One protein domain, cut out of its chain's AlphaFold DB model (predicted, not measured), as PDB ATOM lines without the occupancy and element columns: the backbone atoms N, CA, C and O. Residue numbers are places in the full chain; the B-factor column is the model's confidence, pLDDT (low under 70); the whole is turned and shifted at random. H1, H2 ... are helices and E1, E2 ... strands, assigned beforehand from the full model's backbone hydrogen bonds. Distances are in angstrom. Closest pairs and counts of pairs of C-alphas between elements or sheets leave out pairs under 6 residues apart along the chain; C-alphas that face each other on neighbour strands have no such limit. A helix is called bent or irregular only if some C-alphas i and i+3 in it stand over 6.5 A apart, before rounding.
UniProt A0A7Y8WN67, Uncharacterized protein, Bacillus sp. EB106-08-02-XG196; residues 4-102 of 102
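What this domain is: This is residues 4 to 102 of the 102 residues of an uncharacterized protein of Bacillus sp. EB106-08-02-XG196 (UniProt A0A7Y8WN67). A small three-stranded sheet, E1, E2 and E3, makes one end of the domain, and beyond it lies a group of four helices with a long unnamed stretch, residues 49 to 61, between H2 and H3 along the chain: H1 and H4 run side by side away from the sheet, H2 crosses H4, and H3 packs on H1. The printed part has 99 residues, with E1, E2, H1, H2, H3, E3 and H4 in that order. The sheet order is E1, E2, E3, mixed, and the class is mostly helix. The whole is compact, radius of gyration of the C-alphas 12.8 A, yet elongated, spanning 42 by 26 by 26 A.

How they stand to each other: E1, residues 4 to 7, and E2, residues 10 to 14, form an antiparallel hairpin, with N 5 and O 12 3.0 A apart. E3, residues 78 to 81, is parallel to E2, with N 79 and O 11 2.8 A apart. H1, residues 17 to 29, touches H4, residues 84 to 100, at a shallow tilt of 18 degrees, the same way; the closest C-alphas, of Leu 17 and Phe 86, are 5.3 A apart. H2, residues 31 to 48, touches residues 91 to 98 of H4 at a steep tilt of 51 degrees, closest at C-alphas of Tyr 42 and Ala 95, 5.9 A. H3, residues 62 to 68, touches H1 at a steep tilt of 53 degrees, closest at C-alphas of Ile 23 and Ser 67, 5.1 A, and only grazes the sheet with residues 64 to 68. E2, H1, H2, H3 and E3 form a strand-helix-strand unit, two parallel neighbour strands with helices between. In H3 and H4 every O i to N i+4 pair is within hydrogen-bond range; in H1 7 of 9 are, in H2 9 of 14.

Where its parts are: E1 begins at C-alpha 4 (46.004, 38.031, -27.182). H1 is 19.5 A long. H2, 24.1 A, is irregular, with C-alphas 33 and 36 7.8 A apart, and has a kink of 35 degrees near residue 38. H4, 24.8 A, ends at C-alpha 100 (19.474, 54.291, -32.682).

The domain as a whole: The C-alphas farthest apart, of Lys 8 and Met 102, are 42.6 A apart. The printed part has no cut. The link H2 to H3, residues 49 to 61, is long. Residues 101 to 102 have pLDDT under 70.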
ATOM      1  N   ILE A   4      46.196  38.332 -28.602       86.00
ATOM      2  CA  ILE A   4      46.004  38.031 -27.182       86.00
ATOM      3  C   ILE A   4      47.312  37.458 -26.647       86.00
ATOM      4  O   ILE A   4      47.832  36.481 -27.192       86.00
ATOM      5  N   ARG A   5      47.847  38.042 -25.573       86.69
ATOM      6  CA  ARG A   5      48.991  37.473 -24.847       86.69
ATOM      7  C   ARG A   5      48.810  37.587 -23.341       86.69
ATOM      8  O   ARG A   5      48.134  38.491 -22.864       86.69
ATOM      9  N   ILE A   6      49.448  36.684 -22.602       81.44
ATOM     10  CA  ILE A   6      49.503  36.723 -21.139       81.44
ATOM     11  C   ILE A   6      50.914  37.140 -20.731       81.44
ATOM     12  O   ILE A   6      51.887  36.465 -21.070       81.44
ATOM     13  N   GLU A   7      51.035  38.237 -19.990       82.88
ATOM     14  CA  GLU A   7      52.303  38.711 -19.437       82.88
ATOM     15  C   GLU A   7      52.155  38.917 -17.931       82.88
ATOM     16  O   GLU A   7      51.333  39.707 -17.492       82.88
ATOM     17  N   LYS A   8      52.960  38.225 -17.113       80.25
ATOM     18  CA  LYS A   8      52.990  38.417 -15.646       80.25
ATOM     19  C   LYS A   8      51.597  38.365 -14.971       80.25
ATOM     20  O   LYS A   8      51.336  39.155 -14.069       80.25
ATOM     21  N   ASN A   9      50.738  37.424 -15.379       79.56
ATOM     22  CA  ASN A   9      49.331  37.283 -14.951       79.56
ATOM     23  C   ASN A   9      48.376  38.408 -15.398       79.56
ATOM     24  O   ASN A   9      47.273  38.517 -14.869       79.56
ATOM     25  N   GLU A  10      48.760  39.217 -16.382       83.81
ATOM     26  CA  GLU A  10      47.895  40.205 -17.028       83.81
ATOM     27  C   GLU A  10      47.565  39.726 -18.449       83.81
ATOM     28  O   GLU A  10      48.465  39.365 -19.216       83.81
ATOM     29  N   LEU A  11      46.277  39.703 -18.809       89.06
ATOM     30  CA  LEU A  11      45.863  39.470 -20.191       89.06
ATOM     31  C   LEU A  11      45.955  40.786 -20.955       89.06
ATOM     32  O   LEU A  11      45.307  41.772 -20.610       89.06
ATOM     33  N   ILE A  12      46.762  40.794 -22.007       91.25
ATOM     34  CA  ILE A  12      46.922  41.932 -22.901       91.25
ATOM     35  C   ILE A  12      46.172  41.622 -24.187       91.25
ATOM     36  O   ILE A  12      46.466  40.640 -24.872       91.25
ATOM     37  N   LEU A  13      45.221  42.496 -24.501       92.25
ATOM     38  CA  LEU A  13      44.480  42.501 -25.749       92.25
ATOM     39  C   LEU A  13      45.013  43.640 -26.615       92.25
ATOM     40  O   LEU A  13      44.769  44.810 -26.320       92.25
ATOM     41  N   GLU A  14      45.741  43.313 -27.676       94.44
ATOM     42  CA  GLU A  14      46.164  44.293 -28.676       94.44
ATOM     43  C   GLU A  14      45.143  44.338 -29.811       94.44
ATOM     44  O   GLU A  14      44.894  43.315 -30.448       94.44
ATOM     45  N   ALA A  15      44.555  45.506 -30.068       94.50
ATOM     46  CA  ALA A  15      43.521  45.685 -31.085       94.50
ATOM     47  C   ALA A  15      43.820  46.879 -32.001       94.50
ATOM     48  O   ALA A  15      44.351  47.910 -31.576       94.50
ATOM     49  N   GLY A  16      43.454  46.736 -33.271       95.06
ATOM     50  CA  GLY A  16      43.549  47.761 -34.303       95.06
ATOM     51  C   GLY A  16      42.179  48.249 -34.769       95.06
ATOM     52  O   GLY A  16      41.140  47.682 -34.441       95.06
ATOM     53  N   LEU A  17      42.167  49.310 -35.584       94.50
ATOM     54  CA  LEU A  17      40.929  49.831 -36.188       94.50
ATOM     55  C   LEU A  17      40.181  48.773 -37.009       94.50
ATOM     56  O   LEU A  17      38.959  48.814 -37.089       94.50
ATOM     57  N   GLU A  18      40.907  47.831 -37.606       93.44
ATOM     58  CA  GLU A  18      40.334  46.717 -38.365       93.44
ATOM     59  C   GLU A  18      39.463  45.785 -37.512       93.44
ATOM     60  O   GLU A  18      38.486  45.235 -38.015       93.44
ATOM     61  N   ASP A  19      39.763  45.661 -36.218       94.94
ATOM     62  CA  ASP A  19      39.033  44.790 -35.297       94.94
ATOM     63  C   ASP A  19      37.691  45.403 -34.860       94.94
ATOM     64  O   ASP A  19      36.806  44.690 -34.390       94.94
ATOM     65  N   LEU A  20      37.486  46.711 -35.080       95.38
ATOM     66  CA  LEU A  20      36.195  47.361 -34.826       95.38
ATOM     67  C   LEU A  20      35.079  46.763 -35.672       95.38
ATOM     68  O   LEU A  20      33.933  46.772 -35.235       95.38
ATOM     69  N   LYS A  21      35.392  46.232 -36.860       95.12
ATOM     70  CA  LYS A  21      34.385  45.591 -37.702       95.12
ATOM     71  C   LYS A  21      33.724  44.412 -36.986       95.12
ATOM     72  O   LYS A  21      32.503  44.341 -36.969       95.12
ATOM     73  N   GLU A  22      34.516  43.542 -36.368       95.94
ATOM     74  CA  GLU A  22      34.002  42.378 -35.633       95.94
ATOM     75  C   GLU A  22      33.156  42.817 -34.429       95.94
ATOM     76  O   GLU A  22      32.127  42.217 -34.128       95.94
ATOM     77  N   ILE A  23      33.548  43.916 -33.775       95.88
ATOM     78  CA  ILE A  23      32.795  44.505 -32.662       95.88
ATOM     79  C   ILE A  23      31.448  45.062 -33.133       95.88
ATOM     80  O   ILE A  23      30.424  44.812 -32.500       95.88
ATOM     81  N   ILE A  24      31.433  45.795 -34.250       94.62
ATOM     82  CA  ILE A  24      30.208  46.339 -34.849       94.62
ATOM     83  C   ILE A  24      29.272  45.202 -35.264       94.62
ATOM     84  O   ILE A  24      28.081  45.244 -34.950       94.62
ATOM     85  N   ASP A  25      29.791  44.201 -35.971       95.69
ATOM     86  CA  ASP A  25      28.995  43.090 -36.490       95.69
ATOM     87  C   ASP A  25      28.338  42.309 -35.335       95.69
ATOM     88  O   ASP A  25      27.132  42.068 -35.360       95.69
ATOM     89  N   GLU A  26      29.088  42.006 -34.272       96.56
ATOM     90  CA  GLU A  26      28.569  41.342 -33.068       96.56
ATOM     91  C   GLU A  26      27.541  42.204 -32.317       96.56
ATOM     92  O   GLU A  26      26.453  41.732 -31.977       96.56
ATOM     93  N   ALA A  27      27.845  43.489 -32.092       95.50
ATOM     94  CA  ALA A  27      26.945  44.399 -31.385       95.50
ATOM     95  C   ALA A  27      25.620  44.597 -32.134       95.50
ATOM     96  O   ALA A  27      24.563  44.671 -31.513       95.50
ATOM     97  N   THR A  28      25.663  44.683 -33.466       94.75
ATOM     98  CA  THR A  28      24.467  44.872 -34.300       94.75
ATOM     99  C   THR A  28      23.642  43.598 -34.436       94.75
ATOM    100  O   THR A  28      22.413  43.677 -34.406       94.75
ATOM    101  N   ALA A  29      24.283  42.429 -34.535       95.94
ATOM    102  CA  ALA A  29      23.590  41.145 -34.604       95.94
ATOM    103  C   ALA A  29      22.871  40.791 -33.291       95.94
ATOM    104  O   ALA A  29      21.808  40.173 -33.324       95.94
ATOM    105  N   ASN A  30      23.425  41.212 -32.149       96.19
ATOM    106  CA  ASN A  30      22.960  40.829 -30.814       96.19
ATOM    107  C   ASN A  30      22.652  42.049 -29.927       96.19
ATOM    108  O   ASN A  30      22.933  42.053 -28.729       96.19
ATOM    109  N   ILE A  31      22.069  43.106 -30.495       93.06
ATOM    110  CA  ILE A  31      21.918  44.405 -29.818       93.06
ATOM    111  C   ILE A  31      21.183  44.331 -28.468       93.06
ATOM    112  O   ILE A  31      21.602  44.962 -27.497       93.06
ATOM    113  N   ASP A  32      20.147  43.492 -28.364       94.00
ATOM    114  CA  ASP A  32      19.376  43.307 -27.129       94.00
ATOM    115  C   ASP A  32      20.214  42.729 -25.981       94.00
ATOM    116  O   ASP A  32      19.953  43.033 -24.813       94.00
ATOM    117  N   LEU A  33      21.231  41.921 -26.306       95.31
ATOM    118  CA  LEU A  33      22.162  41.341 -25.338       95.31
ATOM    119  C   LEU A  33      23.093  42.407 -24.751       95.31
ATOM    120  O   LEU A  33      23.427  42.355 -23.568       95.31
ATOM    121  N   TYR A  34      23.493  43.381 -25.570       95.50
ATOM    122  CA  TYR A  34      24.511  44.371 -25.217       95.50
ATOM    123  C   TYR A  34      23.949  45.744 -24.843       95.50
ATOM    124  O   TYR A  34      24.720  46.612 -24.447       95.50
ATOM    125  N   LYS A  35      22.632  45.966 -24.916       94.31
ATOM    126  CA  LYS A  35      22.005  47.283 -24.685       94.31
ATOM    127  C   LYS A  35      22.433  47.968 -23.379       94.31
ATOM    128  O   LYS A  35      22.708  49.165 -23.373       94.31
ATOM    129  N   GLU A  36      22.524  47.216 -22.280       94.62
ATOM    130  CA  GLU A  36      22.913  47.755 -20.969       94.62
ATOM    131  C   GLU A  36      24.395  48.134 -20.954       94.62
ATOM    132  O   GLU A  36      24.768  49.206 -20.486       94.62
ATOM    133  N   GLU A  37      25.234  47.280 -21.532       95.19
ATOM    134  CA  GLU A  37      26.669  47.501 -21.663       95.19
ATOM    135  C   GLU A  37      26.966  48.716 -22.553       95.19
ATOM    136  O   GLU A  37      27.726  49.599 -22.157       95.19
ATOM    137  N   ILE A  38      26.282  48.832 -23.693       96.38
ATOM    138  CA  ILE A  38      26.347  49.978 -24.608       96.38
ATOM    139  C   ILE A  38      25.941  51.273 -23.893       96.38
ATOM    140  O   ILE A  38      26.655  52.269 -24.003       96.38
ATOM    141  N   ALA A  39      24.845  51.271 -23.126       96.38
ATOM    142  CA  ALA A  39      24.398  52.446 -22.378       96.38
ATOM    143  C   ALA A  39      25.411  52.884 -21.311       96.38
ATOM    144  O   ALA A  39      25.711  54.073 -21.174       96.38
ATOM    145  N   VAL A  40      25.996  51.929 -20.584       96.81
ATOM    146  CA  VAL A  40      27.014  52.231 -19.574       96.81
ATOM    147  C   VAL A  40      28.296  52.751 -20.221       96.81
ATOM    148  O   VAL A  40      28.845  53.748 -19.747       96.81
ATOM    149  N   ILE A  41      28.764  52.144 -21.316       96.62
ATOM    150  CA  ILE A  41      29.936  52.641 -22.050       96.62
ATOM    151  C   ILE A  41      29.665  54.058 -22.568       96.62
ATOM    152  O   ILE A  41      30.490  54.944 -22.345       96.62
ATOM    153  N   TYR A  42      28.504  54.298 -23.185       97.19
ATOM    154  CA  TYR A  42      28.100  55.617 -23.676       97.19
ATOM    155  C   TYR A  42      28.161  56.686 -22.573       97.19
ATOM    156  O   TYR A  42      28.748  57.750 -22.762       97.19
ATOM    157  N   GLU A  43      27.617  56.394 -21.388       96.44
ATOM    158  CA  GLU A  43      27.564  57.363 -20.289       96.44
ATOM    159  C   GLU A  43      28.918  57.571 -19.587       96.44
ATOM    160  O   GLU A  43      29.217  58.665 -19.087       96.44
ATOM    161  N   LYS A  44      29.719  56.509 -19.456       96.56
ATOM    162  CA  LYS A  44      30.912  56.515 -18.602       96.56
ATOM    163  C   LYS A  44      32.191  56.788 -19.372       96.56
ATOM    164  O   LYS A  44      33.000  57.568 -18.881       96.56
ATOM    165  N   MET A  45      32.387  56.194 -20.546       95.69
ATOM    166  CA  MET A  45      33.656  56.244 -21.284       95.69
ATOM    167  C   MET A  45      34.186  57.675 -21.532       95.69
ATOM    168  O   MET A  45      35.378  57.895 -21.296       95.69
ATOM    169  N   PRO A  46      33.353  58.686 -21.877       96.75
ATOM    170  CA  PRO A  46      33.814  60.072 -22.031       96.75
ATOM    171  C   PRO A  46      34.402  60.692 -20.758       96.75
ATOM    172  O   PRO A  46      35.250  61.572 -20.837       96.75
ATOM    173  N   LYS A  47      33.975  60.232 -19.573       96.44
ATOM    174  CA  LYS A  47      34.458  60.726 -18.269       96.44
ATOM    175  C   LYS A  47      35.882  60.251 -17.950       96.44
ATOM    176  O   LYS A  47      36.458  60.699 -16.965       96.44
ATOM    177  N   PHE A  48      36.425  59.347 -18.766       94.19
ATOM    178  CA  PHE A  48      37.767  58.773 -18.644       94.19
ATOM    179  C   PHE A  48      38.623  59.069 -19.886       94.19
ATOM    180  O   PHE A  48      39.429  58.233 -20.304       94.19
ATOM    181  N   ASP A  49      38.398  60.224 -20.522       94.50
ATOM    182  CA  ASP A  49      39.066  60.659 -21.757       94.50
ATOM    183  C   ASP A  49      39.030  59.607 -22.875       94.50
ATOM    184  O   ASP A  49      39.939  59.536 -23.702       94.50
ATOM    185  N   TYR A  50      37.993  58.761 -22.888       92.88
ATOM    186  CA  TYR A  50      37.789  57.623 -23.792       92.88
ATOM    187  C   TYR A  50      38.819  56.488 -23.657       92.88
ATOM    188  O   TYR A  50      38.466  55.313 -23.694       92.88
ATOM    189  N   LYS A  51      40.092  56.813 -23.457       91.75
ATOM    190  CA  LYS A  51      41.227  55.889 -23.446       91.75
ATOM    191  C   LYS A  51      41.436  55.185 -22.110       91.75
ATOM    192  O   LYS A  51      41.942  54.067 -22.085       91.75
ATOM    193  N   TYR A  52      41.089  55.832 -21.000       89.56
ATOM    194  CA  TYR A  52      41.360  55.318 -19.652       89.56
ATOM    195  C   TYR A  52      40.157  54.592 -19.042       89.56
ATOM    196  O   TYR A  52      40.114  54.348 -17.836       89.56
ATOM    197  N   PHE A  53      39.163  54.262 -19.865       89.88
ATOM    198  CA  PHE A  53      37.977  53.547 -19.428       89.88
ATOM    199  C   PHE A  53      38.307  52.089 -19.082       89.88
ATOM    200  O   PHE A  53      38.901  51.361 -19.876       89.88
ATOM    201  N   CYS A  54      37.905  51.655 -17.886       89.75
ATOM    202  CA  CYS A  54      38.084  50.282 -17.428       89.75
ATOM    203  C   CYS A  54      36.794  49.482 -17.639       89.75
ATOM    204  O   CYS A  54      35.812  49.689 -16.925       89.75
ATOM    205  N   PHE A  55      36.818  48.541 -18.584       89.25
ATOM    206  CA  PHE A  55      35.655  47.719 -18.930       89.25
ATOM    207  C   PHE A  55      35.202  46.787 -17.781       89.25
ATOM    208  O   PHE A  55      34.006  46.590 -17.581       89.25
ATOM    209  N   TYR A  56      36.114  46.281 -16.936       85.06
ATOM    210  CA  TYR A  56      35.734  45.442 -15.777       85.06
ATOM    211  C   TYR A  56      34.989  46.184 -14.688       85.06
ATOM    212  O   TYR A  56      34.056  45.631 -14.111       85.06
ATOM    213  N   ALA A  57      35.379  47.430 -14.406       85.69
ATOM    214  CA  ALA A  57      34.803  48.202 -13.308       85.69
ATOM    215  C   ALA A  57      33.283  48.392 -13.449       85.69
ATOM    216  O   ALA A  57      32.600  48.656 -12.462       85.69
ATOM    217  N   TYR A  58      32.764  48.240 -14.670       86.31
ATOM    218  CA  TYR A  58      31.359  48.407 -15.007       86.31
ATOM    219  C   TYR A  58      30.712  47.159 -15.625       86.31
ATOM    220  O   TYR A  58      29.582  47.247 -16.093       86.31
ATOM    221  N   ALA A  59      31.401  46.011 -15.627       87.81
ATOM    222  CA  ALA A  59      30.955  44.787 -16.301       87.81
ATOM    223  C   ALA A  59      30.600  44.993 -17.792       87.81
ATOM    224  O   ALA A  59      29.654  44.400 -18.308       87.81
ATOM    225  N   THR A  60      31.371  45.845 -18.478       90.06
ATOM    226  CA  THR A  60      31.177  46.237 -19.880       90.06
ATOM    227  C   THR A  60      32.189  45.588 -20.828       90.06
ATOM    228  O   THR A  60      32.668  46.213 -21.769       90.06
ATOM    229  N   TYR A  61      32.589  44.350 -20.539       91.38
ATOM    230  CA  TYR A  61      33.642  43.645 -21.273       91.38
ATOM    231  C   TYR A  61      33.129  42.514 -22.173       91.38
ATOM    232  O   TYR A  61      33.896  42.012 -22.994       91.38
ATOM    233  N   ARG A  62      31.857  42.113 -22.052       93.38
ATOM    234  CA  ARG A  62      31.323  40.921 -22.734       93.38
ATOM    235  C   ARG A  62      31.243  41.115 -24.238       93.38
ATOM    236  O   ARG A  62      31.493  40.170 -24.981       93.38
ATOM    237  N   LEU A  63      30.925  42.332 -24.687       94.56
ATOM    238  CA  LEU A  63      30.947  42.660 -26.108       94.56
ATOM    239  C   LEU A  63      32.351  42.424 -26.672       94.56
ATOM    240  O   LEU A  63      32.507  41.711 -27.655       94.56
ATOM    241  N   LEU A  64      33.383  42.957 -26.013       93.56
ATOM    242  CA  LEU A  64      34.765  42.778 -26.457       93.56
ATOM    243  C   LEU A  64      35.193  41.306 -26.414       93.56
ATOM    244  O   LEU A  64      35.787  40.837 -27.385       93.56
ATOM    245  N   GLU A  65      34.887  40.581 -25.333       93.31
ATOM    246  CA  GLU A  65      35.214  39.152 -25.191       93.31
ATOM    247  C   GLU A  65      34.632  38.318 -26.335       93.31
ATOM    248  O   GLU A  65      35.360  37.555 -26.978       93.31
ATOM    249  N   ASN A  66      33.351  38.520 -26.652       94.44
ATOM    250  CA  ASN A  66      32.668  37.774 -27.706       94.44
ATOM    251  C   ASN A  66      33.147  38.175 -29.108       94.44
ATOM    252  O   ASN A  66      33.401  37.301 -29.939       94.44
ATOM    253  N   SER A  67      33.330  39.474 -29.367       94.50
ATOM    254  CA  SER A  67      33.783  39.968 -30.672       94.50
ATOM    255  C   SER A  67      35.224  39.571 -30.987       94.50
ATOM    256  O   SER A  67      35.534  39.180 -32.110       94.50
ATOM    257  N   LEU A  68      36.120  39.669 -30.002       92.94
ATOM    258  CA  LEU A  68      37.558  39.457 -30.193       92.94
ATOM    259  C   LEU A  68      38.030  38.071 -29.734       92.94
ATOM    260  O   LEU A  68      39.219  37.769 -29.827       92.94
ATOM    261  N   LYS A  69      37.098  37.213 -29.301       90.75
ATOM    262  CA  LYS A  69      37.315  35.801 -28.956       90.75
ATOM    263  C   LYS A  69      38.406  35.607 -27.901       90.75
ATOM    264  O   LYS A  69      39.290  34.763 -28.059       90.75
ATOM    265  N   PHE A  70      38.329  36.379 -26.820       89.12
ATOM    266  CA  PHE A  70      39.169  36.204 -25.634       89.12
ATOM    267  C   PHE A  70      38.310  35.951 -24.395       89.12
ATOM    268  O   PHE A  70      37.111  36.210 -24.399       89.12
ATOM    269  N   ASN A  71      38.928  35.414 -23.347       85.38
ATOM    270  CA  ASN A  71      38.268  35.125 -22.081       85.38
ATOM    271  C   ASN A  71      39.182  35.572 -20.934       85.38
ATOM    272  O   ASN A  71      40.395  35.360 -20.981       85.38
ATOM    273  N   THR A  72      38.600  36.205 -19.923       79.94
ATOM    274  CA  THR A  72      39.297  36.690 -18.730       79.94
ATOM    275  C   THR A  72      39.054  35.896 -17.456       79.94
ATOM    276  O   THR A  72      39.593  36.279 -16.424       79.94
ATOM    277  N   ASP A  73      38.336  34.778 -17.505       81.19
ATOM    278  CA  ASP A  73      38.001  33.922 -16.360       81.19
ATOM    279  C   ASP A  73      39.226  33.561 -15.499       81.19
ATOM    280  O   ASP A  73      39.129  33.482 -14.275       81.19
ATOM    281  N   GLU A  74      40.399  33.382 -16.116       75.25
ATOM    282  CA  GLU A  74      41.630  33.002 -15.409       75.25
ATOM    283  C   GLU A  74      42.349  34.175 -14.718       75.25
ATOM    284  O   GLU A  74      43.089  33.966 -13.757       75.25
ATOM    285  N   VAL A  75      42.151  35.409 -15.191       75.81
ATOM    286  CA  VAL A  75      42.908  36.599 -14.748       75.81
ATOM    287  C   VAL A  75      42.028  37.682 -14.114       75.81
ATOM    288  O   VAL A  75      42.530  38.552 -13.403       75.81
ATOM    289  N   GLY A  76      40.717  37.655 -14.350       81.12
ATOM    290  CA  GLY A  76      39.721  38.606 -13.850       81.12
ATOM    291  C   GLY A  76      39.823  40.028 -14.413       81.12
ATOM    292  O   GLY A  76      39.079  40.904 -13.976       81.12
ATOM    293  N   HIS A  77      40.758  40.288 -15.331       84.75
ATOM    294  CA  HIS A  77      40.942  41.582 -15.982       84.75
ATOM    295  C   HIS A  77      41.704  41.442 -17.308       84.75
ATOM    296  O   HIS A  77      42.431  40.472 -17.515       84.75
ATOM    297  N   PHE A  78      41.591  42.441 -18.185       89.94
ATOM    298  CA  PHE A  78      42.484  42.602 -19.333       89.94
ATOM    299  C   PHE A  78      42.912  44.055 -19.498       89.94
ATOM    300  O   PHE A  78      42.233  44.987 -19.053       89.94
ATOM    301  N   ARG A  79      44.025  44.241 -20.201       89.94
ATOM    302  CA  ARG A  79      44.506  45.535 -20.657       89.94
ATOM    303  C   ARG A  79      44.345  45.648 -22.163       89.94
ATOM    304  O   ARG A  79      44.984  44.914 -22.915       89.94
ATOM    305  N   LEU A  80      43.528  46.607 -22.593       92.25
ATOM    306  CA  LEU A  80      43.412  46.975 -23.999       92.25
ATOM    307  C   LEU A  80      44.608  47.836 -24.413       92.25
ATOM    308  O   LEU A  80      44.877  48.879 -23.813       92.25
ATOM    309  N   ILE A  81      45.315  47.420 -25.455       93.56
ATOM    310  CA  ILE A  81      46.342  48.213 -26.125       93.56
ATOM    311  C   ILE A  81      45.864  48.448 -27.551       93.56
ATOM    312  O   ILE A  81      45.806  47.536 -28.366       93.56
ATOM    313  N   ALA A  82      45.512  49.691 -27.850       94.62
ATOM    314  CA  ALA A  82      44.998  50.089 -29.150       94.62
ATOM    315  C   ALA A  82      45.469  51.515 -29.481       94.62
ATOM    316  O   ALA A  82      45.808  52.275 -28.561       94.62
ATOM    317  N   PRO A  83      45.521  51.908 -30.766       95.25
ATOM    318  CA  PRO A  83      45.806  53.289 -31.138       95.25
ATOM    319  C   PRO A  83      44.702  54.227 -30.632       95.25
ATOM    320  O   PRO A  83      43.558  53.822 -30.460       95.25
ATOM    321  N   GLU A  84      45.013  55.508 -30.429       95.25
ATOM    322  CA  GLU A  84      44.035  56.481 -29.913       95.25
ATOM    323  C   GLU A  84      42.771  56.571 -30.789       95.25
ATOM    324  O   GLU A  84      41.651  56.626 -30.287       95.25
ATOM    325  N   SER A  85      42.951  56.468 -32.109       96.19
ATOM    326  CA  SER A  85      41.862  56.414 -33.085       96.19
ATOM    327  C   SER A  85      40.881  55.265 -32.840       96.19
ATOM    328  O   SER A  85      39.693  55.435 -33.108       96.19
ATOM    329  N   PHE A  86      41.339  54.127 -32.305       96.38
ATOM    330  CA  PHE A  86      40.471  53.005 -31.954       96.38
ATOM    331  C   PHE A  86      39.457  53.405 -30.889       96.38
ATOM    332  O   PHE A  86      38.271  53.156 -31.068       96.38
ATOM    333  N   TYR A  87      39.894  54.066 -29.814       96.38
ATOM    334  CA  TYR A  87      39.009  54.441 -28.708       96.38
ATOM    335  C   TYR A  87      37.928  55.428 -29.148       96.38
ATOM    336  O   TYR A  87      36.764  55.267 -28.781       96.38
ATOM    337  N   TYR A  88      38.284  56.416 -29.975       96.62
ATOM    338  CA  TYR A  88      37.304  57.363 -30.510       96.62
ATOM    339  C   TYR A  88      36.331  56.705 -31.486       96.62
ATOM    340  O   TYR A  88      35.133  56.974 -31.424       96.62
ATOM    341  N   ALA A  89      36.816  55.833 -32.372       97.38
ATOM    342  CA  ALA A  89      35.962  55.128 -33.322       97.38
ATOM    343  C   ALA A  89      35.035  54.121 -32.619       97.38
ATOM    344  O   ALA A  89      33.843  54.073 -32.924       97.38
ATOM    345  N   PHE A  90      35.547  53.393 -31.622       97.31
ATOM    346  CA  PHE A  90      34.757  52.530 -30.748       97.31
ATOM    347  C   PHE A  90      33.662  53.327 -30.036       97.31
ATOM    348  O   PHE A  90      32.492  52.965 -30.116       97.31
ATOM    349  N   TYR A  91      34.001  54.457 -29.409       97.25
ATOM    350  CA  TYR A  91      32.992  55.299 -28.769       97.25
ATOM    351  C   TYR A  91      31.968  55.848 -29.773       97.25
ATOM    352  O   TYR A  91      30.775  55.867 -29.482       97.25
ATOM    353  N   GLY A  92      32.402  56.256 -30.970       97.19
ATOM    354  CA  GLY A  92      31.506  56.705 -32.036       97.19
ATOM    355  C   GLY A  92      30.487  55.635 -32.436       97.19
ATOM    356  O   GLY A  92      29.300  55.938 -32.562       97.19
ATOM    357  N   MET A  93      30.923  54.377 -32.555       95.75
ATOM    358  CA  MET A  93      30.033  53.229 -32.746       95.75
ATOM    359  C   MET A  93      29.050  53.093 -31.576       95.75
ATOM    360  O   MET A  93      27.846  53.010 -31.807       95.75
ATOM    361  N   ILE A  94      29.541  53.095 -30.333       97.12
ATOM    362  CA  ILE A  94      28.699  52.971 -29.134       97.12
ATOM    363  C   ILE A  94      27.628  54.067 -29.100       97.12
ATOM    364  O   ILE A  94      26.456  53.774 -28.877       97.12
ATOM    365  N   ALA A  95      28.001  55.316 -29.382       97.44
ATOM    366  CA  ALA A  95      27.074  56.442 -29.427       97.44
ATOM    367  C   ALA A  95      26.010  56.284 -30.526       97.44
ATOM    368  O   ALA A  95      24.835  56.576 -30.285       97.44
ATOM    369  N   ALA A  96      26.392  55.793 -31.709       96.38
ATOM    370  CA  ALA A  96      25.459  55.525 -32.802       96.38
ATOM    371  C   ALA A  96      24.466  54.406 -32.452       96.38
ATOM    372  O   ALA A  96      23.262  54.573 -32.649       96.38
ATOM    373  N   LEU A  97      24.958  53.297 -31.890       94.62
ATOM    374  CA  LEU A  97      24.129  52.169 -31.458       94.62
ATOM    375  C   LEU A  97      23.164  52.584 -30.347       94.62
ATOM    376  O   LEU A  97      21.970  52.322 -30.452       94.62
ATOM    377  N   HIS A  98      23.658  53.294 -29.330       95.81
ATOM    378  CA  HIS A  98      22.843  53.789 -28.225       95.81
ATOM    379  C   HIS A  98      21.717  54.710 -28.715       95.81
ATOM    380  O   HIS A  98      20.560  54.532 -28.351       95.81
ATOM    381  N   THR A  99      22.042  55.674 -29.581       92.50
ATOM    382  CA  THR A  99      21.065  56.656 -30.083       92.50
ATOM    383  C   THR A  99      20.035  56.028 -31.020       92.50
ATOM    384  O   THR A  99      18.895  56.471 -31.045       92.50
ATOM    385  N   SER A 100      20.401  54.987 -31.773       84.50
ATOM    386  CA  SER A 100      19.474  54.291 -32.682       84.50
ATOM    387  C   SER A 100      18.473  53.382 -31.956       84.50
ATOM    388  O   SER A 100      17.546  52.870 -32.580       84.50
ATOM    389  N   GLN A 101      18.687  53.139 -30.661       69.44
ATOM    390  CA  GLN A 101      17.833  52.319 -29.797       69.44
ATOM    391  C   GLN A 101      16.868  53.163 -28.937       69.44
ATOM    392  O   GLN A 101      16.040  52.583 -28.233       69.44
ATOM    393  N   MET A 102      16.978  54.500 -28.973       56.03
ATOM    394  CA  MET A 102      16.067  55.449 -28.308       56.03
ATOM    395  C   MET A 102      14.974  55.924 -29.264       56.03
ATOM    396  O   MET A 102      13.826  56.076 -28.789       56.03
TER     397      MET A 102